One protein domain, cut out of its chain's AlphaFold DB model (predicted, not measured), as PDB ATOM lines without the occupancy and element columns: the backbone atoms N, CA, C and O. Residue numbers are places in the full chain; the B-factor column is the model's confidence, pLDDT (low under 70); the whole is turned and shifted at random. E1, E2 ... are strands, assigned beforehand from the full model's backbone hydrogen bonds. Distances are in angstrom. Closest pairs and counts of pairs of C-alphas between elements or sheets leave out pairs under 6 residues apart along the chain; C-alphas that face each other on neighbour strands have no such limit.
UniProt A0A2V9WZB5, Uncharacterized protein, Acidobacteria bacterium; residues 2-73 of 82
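AT A GLANCE: This is residues 2 to 73 of the 82 residues of an uncharacterized protein of Acidobacteria bacterium (UniProt A0A2V9WZB5). This is a long, thin two-stranded ribbon: E1 and E4 run side by side to make one half, and the hairpin E2 and E3 makes the other half, set end to end with the first. Residues 2 to 22, which hold no named element, loop along one side of the half made by E1 and E4. The printed part has 72 residues with no named helix and four named strands, E1, E2, E3 and E4 along the chain, in two antiparallel sheets, E1 - E4 and E2 - E3. The class is all strand, though under half of the printed residues, 35 of 72, are in named elements. The whole is extended, a rod spanning 63 by 23 by 19 A, with a radius of gyration of the C-alphas of 20.1 A.

IN THESE COORDINATES: Find C-alpha 23 at (85.725, 112.237, 73.472); from there E1, residues 23 to 31, runs 25.6 A to C-alpha 31 at (103.922, 110.411, 91.405). Its partner E4, residues 60 to 68, covers 25.1 A and ends at C-alpha 68, at (85.604, 116.379, 76.904). Farther along the rod look for E2, residues 36 to 44, 19.6 A long, which bends by 60 degrees at residue 41. E3, residues 49 to 56, is 21.7 A long.

HOW THE PARTS SIT: Start with E1 and E4, which are antiparallel neighbours with 160 degrees between their directions. Their closest C-alphas that face each other are those of Thr 24 and Thr 67, 4.2 A apart. Look at N 25 and O 66, 2.8 A apart, and at N 62 and O 29, also 2.8 A, both within hydrogen-bond range. Moving outward, you reach the hairpin E2 and E3, antiparallel at 153 degrees. Here the C-alphas of Lys 39 and Pro 54 face each other at 4.4 A, and N 42 and O 51 are within hydrogen-bond range at 2.8 A, as are N 53 and O 40, also at 2.8 A. E1 and E3 are apart, and so are E2 and E4; E1 and E2, and E3 and E4, are apart too, though they follow each other in the chain.

THE WHOLE: To see the full length, go from C-alpha 48 to C-alpha 70: those of Glu 48 and Gly 70 are the two farthest apart, at 63.6 A. The links E1 to E2, E2 to E3 and E3 to E4 are tight, with 4, 4 and 3 residues, and no link between named strands is long. The printed part has no cut from residue 2 to residue 73. The mean pLDDT of the printed part is 86.9, and in this model residues 2 to 6 are under 70.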
ATOM      1  N   VAL A   2     107.378 118.788  72.197       61.47
ATOM      2  CA  VAL A   2     106.147 118.790  73.011       61.47
ATOM      3  C   VAL A   2     105.286 117.617  72.557       61.47
ATOM      4  O   VAL A   2     105.031 117.489  71.361       61.47
ATOM      5  N   HIS A   3     104.886 116.739  73.475       59.22
ATOM      6  CA  HIS A   3     104.012 115.614  73.155       59.22
ATOM      7  C   HIS A   3     102.562 115.981  73.516       59.22
ATOM      8  O   HIS A   3     102.323 116.402  74.644       59.22
ATOM      9  N   PRO A   4     101.574 115.818  72.618       69.06
ATOM     10  CA  PRO A   4     100.209 116.321  72.837       69.06
ATOM     11  C   PRO A   4      99.450 115.612  73.972       69.06
ATOM     12  O   PRO A   4      98.488 116.155  74.499       69.06
ATOM     13  N   TYR A   5      99.895 114.414  74.365       67.50
ATOM     14  CA  TYR A   5      99.237 113.583  75.387       67.50
ATOM     15  C   TYR A   5     100.058 113.383  76.661       67.50
ATOM     16  O   TYR A   5      99.712 112.552  77.495       67.50
ATOM     17  N   TYR A   6     101.169 114.103  76.806       69.44
ATOM     18  CA  TYR A   6     102.002 114.008  77.995       69.44
ATOM     19  C   TYR A   6     102.535 115.379  78.369       69.44
ATOM     20  O   TYR A   6     103.051 116.107  77.524       69.44
ATOM     21  N   SER A   7     102.456 115.704  79.651       72.25
ATOM     22  CA  SER A   7     103.115 116.876  80.196       72.25
ATOM     23  C   SER A   7     103.335 116.696  81.688       72.25
ATOM     24  O   SER A   7     102.583 115.999  82.368       72.25
ATOM     25  N   VAL A   8     104.380 117.346  82.182       77.88
ATOM     26  CA  VAL A   8     104.683 117.451  83.608       77.88
ATOM     27  C   VAL A   8     103.863 118.605  84.183       77.88
ATOM     28  O   VAL A   8     103.559 119.565  83.468       77.88
ATOM     29  N   THR A   9     103.452 118.489  85.444       78.88
ATOM     30  CA  THR A   9     102.762 119.575  86.144       78.88
ATOM     31  C   THR A   9     103.690 120.763  86.363       78.88
ATOM     32  O   THR A   9     104.896 120.596  86.533       78.88
ATOM     33  N   ASP A  10     103.117 121.962  86.387       80.31
ATOM     34  CA  ASP A  10     103.833 123.174  86.781       80.31
ATOM     35  C   ASP A  10     104.112 123.220  88.299       80.31
ATOM     36  O   ASP A  10     103.729 122.322  89.054       80.31
ATOM     37  N   GLU A  11     104.764 124.293  88.763       78.75
ATOM     38  CA  GLU A  11     105.079 124.520  90.185       78.75
ATOM     39  C   GLU A  11     103.836 124.547  91.092       78.75
ATOM     40  O   GLU A  11     103.932 124.296  92.291       78.75
ATOM     41  N   SER A  12     102.653 124.825  90.532       79.94
ATOM     42  CA  SER A  12     101.377 124.805  91.254       79.94
ATOM     43  C   SER A  12     100.697 123.429  91.252       79.94
ATOM     44  O   SER A  12      99.595 123.287  91.788       79.94
ATOM     45  N   GLY A  13     101.330 122.418  90.645       81.75
ATOM     46  CA  GLY A  13     100.778 121.076  90.473       81.75
ATOM     47  C   GLY A  13      99.713 120.990  89.377       81.75
ATOM     48  O   GLY A  13      98.970 120.007  89.325       81.75
ATOM     49  N   LYS A  14      99.591 122.009  88.516       84.50
ATOM     50  CA  LYS A  14      98.559 122.072  87.477       84.50
ATOM     51  C   LYS A  14      99.096 121.643  86.123       84.50
ATOM     52  O   LYS A  14     100.277 121.763  85.812       84.50
ATOM     53  N   LEU A  15      98.172 121.156  85.305       85.25
ATOM     54  CA  LEU A  15      98.409 120.815  83.915       85.25
ATOM     55  C   LEU A  15      97.229 121.278  83.060       85.25
ATOM     56  O   LEU A  15      96.077 121.196  83.488       85.25
ATOM     57  N   ARG A  16      97.512 121.740  81.839       85.56
ATOM     58  CA  ARG A  16      96.498 122.150  80.867       85.56
ATOM     59  C   ARG A  16      96.783 121.539  79.501       85.56
ATOM     60  O   ARG A  16      97.847 121.762  78.935       85.56
ATOM     61  N   PHE A  17      95.785 120.850  78.961       86.38
ATOM     62  CA  PHE A  17      95.734 120.453  77.558       86.38
ATOM     63  C   PHE A  17      94.797 121.404  76.804       86.38
ATOM     64  O   PHE A  17      93.727 121.748  77.312       86.38
ATOM     65  N   THR A  18      95.199 121.849  75.616       87.75
ATOM     66  CA  THR A  18      94.345 122.613  74.691       87.75
ATOM     67  C   THR A  18      94.100 121.806  73.428       87.75
ATOM     68  O   THR A  18      94.826 120.851  73.160       87.75
ATOM     69  N   ASP A  19      93.058 122.173  72.681       87.44
ATOM     70  CA  ASP A  19      92.748 121.572  71.378       87.44
ATOM     71  C   ASP A  19      92.521 120.050  71.445       87.44
ATOM     72  O   ASP A  19      92.800 119.309  70.505       87.44
ATOM     73  N   VAL A  20      91.992 119.585  72.583       86.94
ATOM     74  CA  VAL A  20      91.632 118.183  72.809       86.94
ATOM     75  C   VAL A  20      90.300 117.895  72.107       86.94
ATOM     76  O   VAL A  20      89.305 118.561  72.411       86.94
ATOM     77  N   PRO A  21      90.245 116.922  71.180       91.38
ATOM     78  CA  PRO A  21      89.004 116.558  70.508       91.38
ATOM     79  C   PRO A  21      87.900 116.116  71.484       91.38
ATOM     80  O   PRO A  21      88.195 115.593  72.557       91.38
ATOM     81  N   PRO A  22      86.613 116.272  71.130       93.81
ATOM     82  CA  PRO A  22      85.530 115.765  71.962       93.81
ATOM     83  C   PRO A  22      85.541 114.233  72.015       93.81
ATOM     84  O   PRO A  22      85.335 113.575  70.996       93.81
ATOM     85  N   ALA A  23      85.775 113.671  73.198       93.25
ATOM     86  CA  ALA A  23      85.725 112.237  73.472       93.25
ATOM     87  C   ALA A  23      85.758 111.982  74.988       93.25
ATOM     88  O   ALA A  23      85.929 112.897  75.796       93.25
ATOM     89  N   THR A  24      85.617 110.717  75.379       94.62
ATOM     90  CA  THR A  24      85.932 110.275  76.740       94.62
ATOM     91  C   THR A  24      87.376 109.794  76.788       94.62
ATOM     92  O   THR A  24      87.765 108.910  76.028       94.62
ATOM     93  N   TYR A  25      88.154 110.369  77.699       91.81
ATOM     94  CA  TYR A  25      89.563 110.067  77.910       91.81
ATOM     95  C   TYR A  25      89.782 109.432  79.281       91.81
ATOM     96  O   TYR A  25      89.058 109.714  80.238       91.81
ATOM     97  N   GLN A  26      90.827 108.614  79.375       93.50
ATOM     98  CA  GLN A  26      91.391 108.164  80.643       93.50
ATOM     99  C   GLN A  26      92.626 109.015  80.940       93.50
ATOM    100  O   GLN A  26      93.569 109.038  80.150       93.50
ATOM    101  N   ILE A  27      92.622 109.718  82.068       91.81
ATOM    102  CA  ILE A  27      93.774 110.480  82.544       91.81
ATOM    103  C   ILE A  27      94.501 109.643  83.588       91.81
ATOM    104  O   ILE A  27      93.903 109.256  84.595       91.81
ATOM    105  N   VAL A  28      95.786 109.394  83.343       91.25
ATOM    106  CA  VAL A  28      96.681 108.686  84.262       91.25
ATOM    107  C   VAL A  28      97.670 109.688  84.843       91.25
ATOM    108  O   VAL A  28      98.387 110.357  84.103       91.25
ATOM    109  N   ALA A  29      97.700 109.794  86.167       89.38
ATOM    110  CA  ALA A  29      98.681 110.588  86.897       89.38
ATOM    111  C   ALA A  29      99.620 109.648  87.656       89.38
ATOM    112  O   ALA A  29      99.153 108.699  88.282       89.38
ATOM    113  N   TRP A  30     100.924 109.923  87.630       89.44
ATOM    114  CA  TRP A  30     101.936 109.180  88.383       89.44
ATOM    115  C   TRP A  30     102.765 110.136  89.238       89.44
ATOM    116  O   TRP A  30     103.129 111.220  88.788       89.44
ATOM    117  N   HIS A  31     103.047 109.723  90.471       86.56
ATOM    118  CA  HIS A  31     103.922 110.411  91.405       86.56
ATOM    119  C   HIS A  31     104.940 109.424  91.983       86.56
ATOM    120  O   HIS A  31     104.613 108.304  92.361       86.56
ATOM    121  N   GLU A  32     106.175 109.881  92.087       86.31
ATOM    122  CA  GLU A  32     107.394 109.100  92.339       86.31
ATOM    123  C   GLU A  32     107.540 108.603  93.781       86.31
ATOM    124  O   GLU A  32     108.156 107.569  94.003       86.31
ATOM    125  N   GLY A  33     106.936 109.297  94.750       86.19
ATOM    126  CA  GLY A  33     106.946 108.860  96.148       86.19
ATOM    127  C   GLY A  33     108.182 109.293  96.951       86.19
ATOM    128  O   GLY A  33     108.634 108.567  97.823       86.19
ATOM    129  N   TRP A  34     108.715 110.500  96.762       84.44
ATOM    130  CA  TRP A  34     109.902 110.972  97.506       84.44
ATOM    131  C   TRP A  34     109.695 111.345  98.985       84.44
ATOM    132  O   TRP A  34     110.575 111.952  99.600       84.44
ATOM    133  N   THR A  35     108.566 110.999  99.600       88.06
ATOM    134  CA  THR A  35     108.381 111.230 101.038       88.06
ATOM    135  C   THR A  35     109.244 110.247 101.824       88.06
ATOM    136  O   THR A  35     109.114 109.041 101.647       88.06
ATOM    137  N   VAL A  36     110.112 110.740 102.711       89.94
ATOM    138  CA  VAL A  36     110.915 109.876 103.592       89.94
ATOM    139  C   VAL A  36     109.998 109.234 104.637       89.94
ATOM    140  O   VAL A  36     109.416 109.937 105.460       89.94
ATOM    141  N   LEU A  37     109.889 107.908 104.607       88.75
ATOM    142  CA  LEU A  37     109.169 107.098 105.589       88.75
ATOM    143  C   LEU A  37     110.031 106.768 106.804       88.75
ATOM    144  O   LEU A  37     109.540 106.789 107.929       88.75
ATOM    145  N   ASP A  38     111.304 106.447 106.575       89.50
ATOM    146  CA  ASP A  38     112.210 105.998 107.632       89.50
ATOM    147  C   ASP A  38     113.681 106.223 107.249       89.50
ATOM    148  O   ASP A  38     114.001 106.606 106.121       89.50
ATOM    149  N   LYS A  39     114.593 105.980 108.189       89.75
ATOM    150  CA  LYS A  39     116.038 105.929 107.972       89.75
ATOM    151  C   LYS A  39     116.579 104.596 108.468       89.75
ATOM    152  O   LYS A  39     116.752 104.381 109.664       89.75
ATOM    153  N   GLN A  40     116.904 103.717 107.532       89.81
ATOM    154  CA  GLN A  40     117.453 102.406 107.852       89.81
ATOM    155  C   GLN A  40     118.974 102.462 107.968       89.81
ATOM    156  O   GLN A  40     119.658 103.137 107.194       89.81
ATOM    157  N   LYS A  41     119.509 101.722 108.940       89.69
ATOM    158  CA  LYS A  41     120.949 101.492 109.065       89.69
ATOM    159  C   LYS A  41     121.415 100.630 107.896       89.69
ATOM    160  O   LYS A  41     120.873  99.554 107.659       89.69
ATOM    161  N   ALA A  42     122.430 101.095 107.186       86.31
ATOM    162  CA  ALA A  42     123.085 100.368 106.114       86.31
ATOM    163  C   ALA A  42     124.597 100.465 106.298       86.31
ATOM    164  O   ALA A  42     125.106 101.473 106.779       86.31
ATOM    165  N   PHE A  43     125.327  99.430 105.900       89.69
ATOM    166  CA  PHE A  43     126.781  99.482 105.884       89.69
ATOM    167  C   PHE A  43     127.254 100.009 104.529       89.69
ATOM    168  O   PHE A  43     126.898  99.467 103.480       89.69
ATOM    169  N   ASP A  44     128.022 101.090 104.543       87.12
ATOM    170  CA  ASP A  44     128.652 101.636 103.353       87.12
ATOM    171  C   ASP A  44     129.982 100.912 103.104       87.12
ATOM    172  O   ASP A  44     130.927 101.041 103.878       87.12
ATOM    173  N   VAL A  45     130.039 100.127 102.025       89.62
ATOM    174  CA  VAL A  45     131.193  99.269 101.702       89.62
ATOM    175  C   VAL A  45     132.430 100.079 101.305       89.62
ATOM    176  O   VAL A  45     133.544  99.625 101.526       89.62
ATOM    177  N   LEU A  46     132.260 101.277 100.735       89.06
ATOM    178  CA  LEU A  46     133.386 102.099 100.278       89.06
ATOM    179  C   LEU A  46     134.085 102.812 101.436       89.06
ATOM    180  O   LEU A  46     135.285 103.058 101.377       89.06
ATOM    181  N   THR A  47     133.328 103.172 102.471       87.25
ATOM    182  CA  THR A  47     133.836 103.909 103.638       87.25
ATOM    183  C   THR A  47     133.964 103.056 104.896       87.25
ATOM    184  O   THR A  47     134.462 103.556 105.905       87.25
ATOM    185  N   GLU A  48     133.520 101.796 104.841       90.06
ATOM    186  CA  GLU A  48     133.485 100.831 105.947       90.06
ATOM    187  C   GLU A  48     132.767 101.365 107.198       90.06
ATOM    188  O   GLU A  48     133.155 101.105 108.340       90.06
ATOM    189  N   ARG A  49     131.706 102.153 106.992       89.75
ATOM    190  CA  ARG A  49     130.958 102.815 108.068       89.75
ATOM    191  C   ARG A  49     129.479 102.498 108.006       89.75
ATOM    192  O   ARG A  49     128.889 102.336 106.942       89.75
ATOM    193  N   GLU A  50     128.857 102.481 109.178       90.19
ATOM    194  CA  GLU A  50     127.403 102.468 109.275       90.19
ATOM    195  C   GLU A  50     126.850 103.848 108.888       90.19
ATOM    196  O   GLU A  50     127.244 104.876 109.442       90.19
ATOM    197  N   VAL A  51     125.934 103.866 107.923       91.31
ATOM    198  CA  VAL A  51     125.252 105.056 107.415       91.31
ATOM    199  C   VAL A  51     123.741 104.894 107.545       91.31
ATOM    200  O   VAL A  51     123.210 103.786 107.543       91.31
ATOM    201  N   GLN A  52     123.024 106.009 107.640       92.56
ATOM    202  CA  GLN A  52     121.563 106.012 107.604       92.56
ATOM    203  C   GLN A  52     121.082 106.303 106.185       92.56
ATOM    204  O   GLN A  52     121.367 107.373 105.645       92.56
ATOM    205  N   ARG A  53     120.337 105.369 105.588       90.69
ATOM    206  CA  ARG A  53     119.741 105.530 104.259       90.69
ATOM    207  C   ARG A  53     118.247 105.826 104.381       90.69
ATOM    208  O   ARG A  53     117.554 105.082 105.074       90.69
ATOM    209  N   PRO A  54     117.745 106.897 103.741       91.50
ATOM    210  CA  PRO A  54     116.320 107.177 103.736       91.50
ATOM    211  C   PRO A  54     115.570 106.085 102.967       91.50
ATOM    212  O   PRO A  54     115.989 105.672 101.887       91.50
ATOM    213  N   VAL A  55     114.454 105.646 103.535       90.38
ATOM    214  CA  VAL A  55     113.433 104.843 102.864       90.38
ATOM    215  C   VAL A  55     112.355 105.807 102.404       90.38
ATOM    216  O   VAL A  55     111.863 106.598 103.207       90.38
ATOM    217  N   PHE A  56     112.006 105.760 101.126       90.94
ATOM    218  CA  PHE A  56     110.996 106.631 100.538       90.94
ATOM    219  C   PHE A  56     109.653 105.906 100.399       90.94
ATOM    220  O   PHE A  56     109.599 104.678 100.444       90.94
ATOM    221  N   THR A  57     108.562 106.660 100.261       89.62
ATOM    222  CA  THR A  57     107.256 106.102  99.896       89.62
ATOM    223  C   THR A  57     107.310 105.415  98.534       89.62
ATOM    224  O   THR A  57     108.055 105.818  97.647       89.62
ATOM    225  N   GLU A  58     106.478 104.396  98.346       90.12
ATOM    226  CA  GLU A  58     106.287 103.783  97.033       90.12
ATOM    227  C   GLU A  58     105.710 104.789  96.028       90.12
ATOM    228  O   GLU A  58     104.967 105.714  96.388       90.12
ATOM    229  N   SER A  59     106.006 104.573  94.744       90.88
ATOM    230  CA  SER A  59     105.379 105.355  93.681       90.88
ATOM    231  C   SER A  59     103.867 105.107  93.645       90.88
ATOM    232  O   SER A  59     103.383 104.019  93.970       90.88
ATOM    233  N   LYS A  60     103.101 106.117  93.237       89.81
ATOM    234  CA  LYS A  60     101.640 106.066  93.224       89.81
ATOM    235  C   LYS A  60     101.097 106.512  91.880       89.81
ATOM    236  O   LYS A  60     101.494 107.548  91.354       89.81
ATOM    237  N   ALA A  61     100.160 105.733  91.352       91.00
ATOM    238  CA  ALA A  61      99.419 106.055  90.145       91.00
ATOM    239  C   ALA A  61      97.929 106.226  90.455       91.00
ATOM    240  O   ALA A  61      97.380 105.568  91.342       91.00
ATOM    241  N   TRP A  62      97.272 107.103  89.706       92.44
ATOM    242  CA  TRP A  62      95.829 107.293  89.732       92.44
ATOM    243  C   TRP A  62      95.290 107.309  88.318       92.44
ATOM    244  O   TRP A  62      95.911 107.873  87.420       92.44
ATOM    245  N   GLU A  63      94.073 106.806  88.166       94.25
ATOM    246  CA  GLU A  63      93.347 106.877  86.912       94.25
ATOM    247  C   GLU A  63      91.981 107.522  87.122       94.25
ATOM    248  O   GLU A  63      91.269 107.214  88.084       94.25
ATOM    249  N   LYS A  64      91.613 108.444  86.231       93.62
ATOM    250  CA  LYS A  64      90.301 109.094  86.227       93.62
ATOM    251  C   LYS A  64      89.791 109.238  84.803       93.62
ATOM    252  O   LYS A  64      90.510 109.716  83.931       93.62
ATOM    253  N   SER A  65      88.530 108.877  84.598       94.31
ATOM    254  CA  SER A  65      87.841 109.109  83.332       94.31
ATOM    255  C   SER A  65      87.292 110.535  83.274       94.31
ATOM    256  O   SER A  65      86.786 111.051  84.274       94.31
ATOM    257  N   VAL A  66      87.392 111.173  82.108       94.00
ATOM    258  CA  VAL A  66      86.833 112.501  81.845       94.00
ATOM    259  C   VAL A  66      86.252 112.568  80.444       94.00
ATOM    260  O   VAL A  66      86.892 112.178  79.468       94.00
ATOM    261  N   THR A  67      85.041 113.098  80.329       94.06
ATOM    262  CA  THR A  67      84.449 113.428  79.033       94.06
ATOM    263  C   THR A  67      84.779 114.873  78.688       94.06
ATOM    264  O   THR A  67      84.524 115.790  79.472       94.06
ATOM    265  N   VAL A  68      85.369 115.071  77.514       92.06
ATOM    266  CA  VAL A  68      85.604 116.379  76.904       92.06
ATOM    267  C   VAL A  68      84.507 116.602  75.876       92.06
ATOM    268  O   VAL A  68      84.342 115.823  74.939       92.06
ATOM    269  N   SER A  69      83.738 117.666  76.064       90.12
ATOM    270  CA  SER A  69      82.738 118.123  75.102       90.12
ATOM    271  C   SER A  69      83.298 119.290  74.290       90.12
ATOM    272  O   SER A  69      84.156 120.034  74.763       90.12
ATOM    273  N   GLY A  70      82.828 119.453  73.050       87.56
ATOM    274  CA  GLY A  70      83.313 120.511  72.159       87.56
ATOM    275  C   GLY A  70      83.206 121.898  72.792       87.56
ATOM    276  O   GLY A  70      82.154 122.264  73.312       87.56
ATOM    277  N   ASN A  71      84.304 122.657  72.737       82.44
ATOM    278  CA  ASN A  71      84.429 124.021  73.264       82.44
ATOM    279  C   ASN A  71      84.140 124.179  74.771       82.44
ATOM    280  O   ASN A  71      83.901 125.294  75.232       82.44
ATOM    281  N   GLN A  72      84.179 123.095  75.551       86.56
ATOM    282  CA  GLN A  72      84.018 123.137  77.005       86.56
ATOM    283  C   GLN A  72      85.316 122.758  77.717       86.56
ATOM    284  O   GLN A  72      86.126 121.980  77.219       86.56
ATOM    285  N   THR A  73      85.518 123.326  78.909       88.50
ATOM    286  CA  THR A  73      86.636 122.951  79.781       88.50
ATOM    287  C   THR A  73      86.183 121.855  80.732       88.50
ATOM    288  O   THR A  73      85.266 122.070  81.523       88.50
TER     289      THR A  73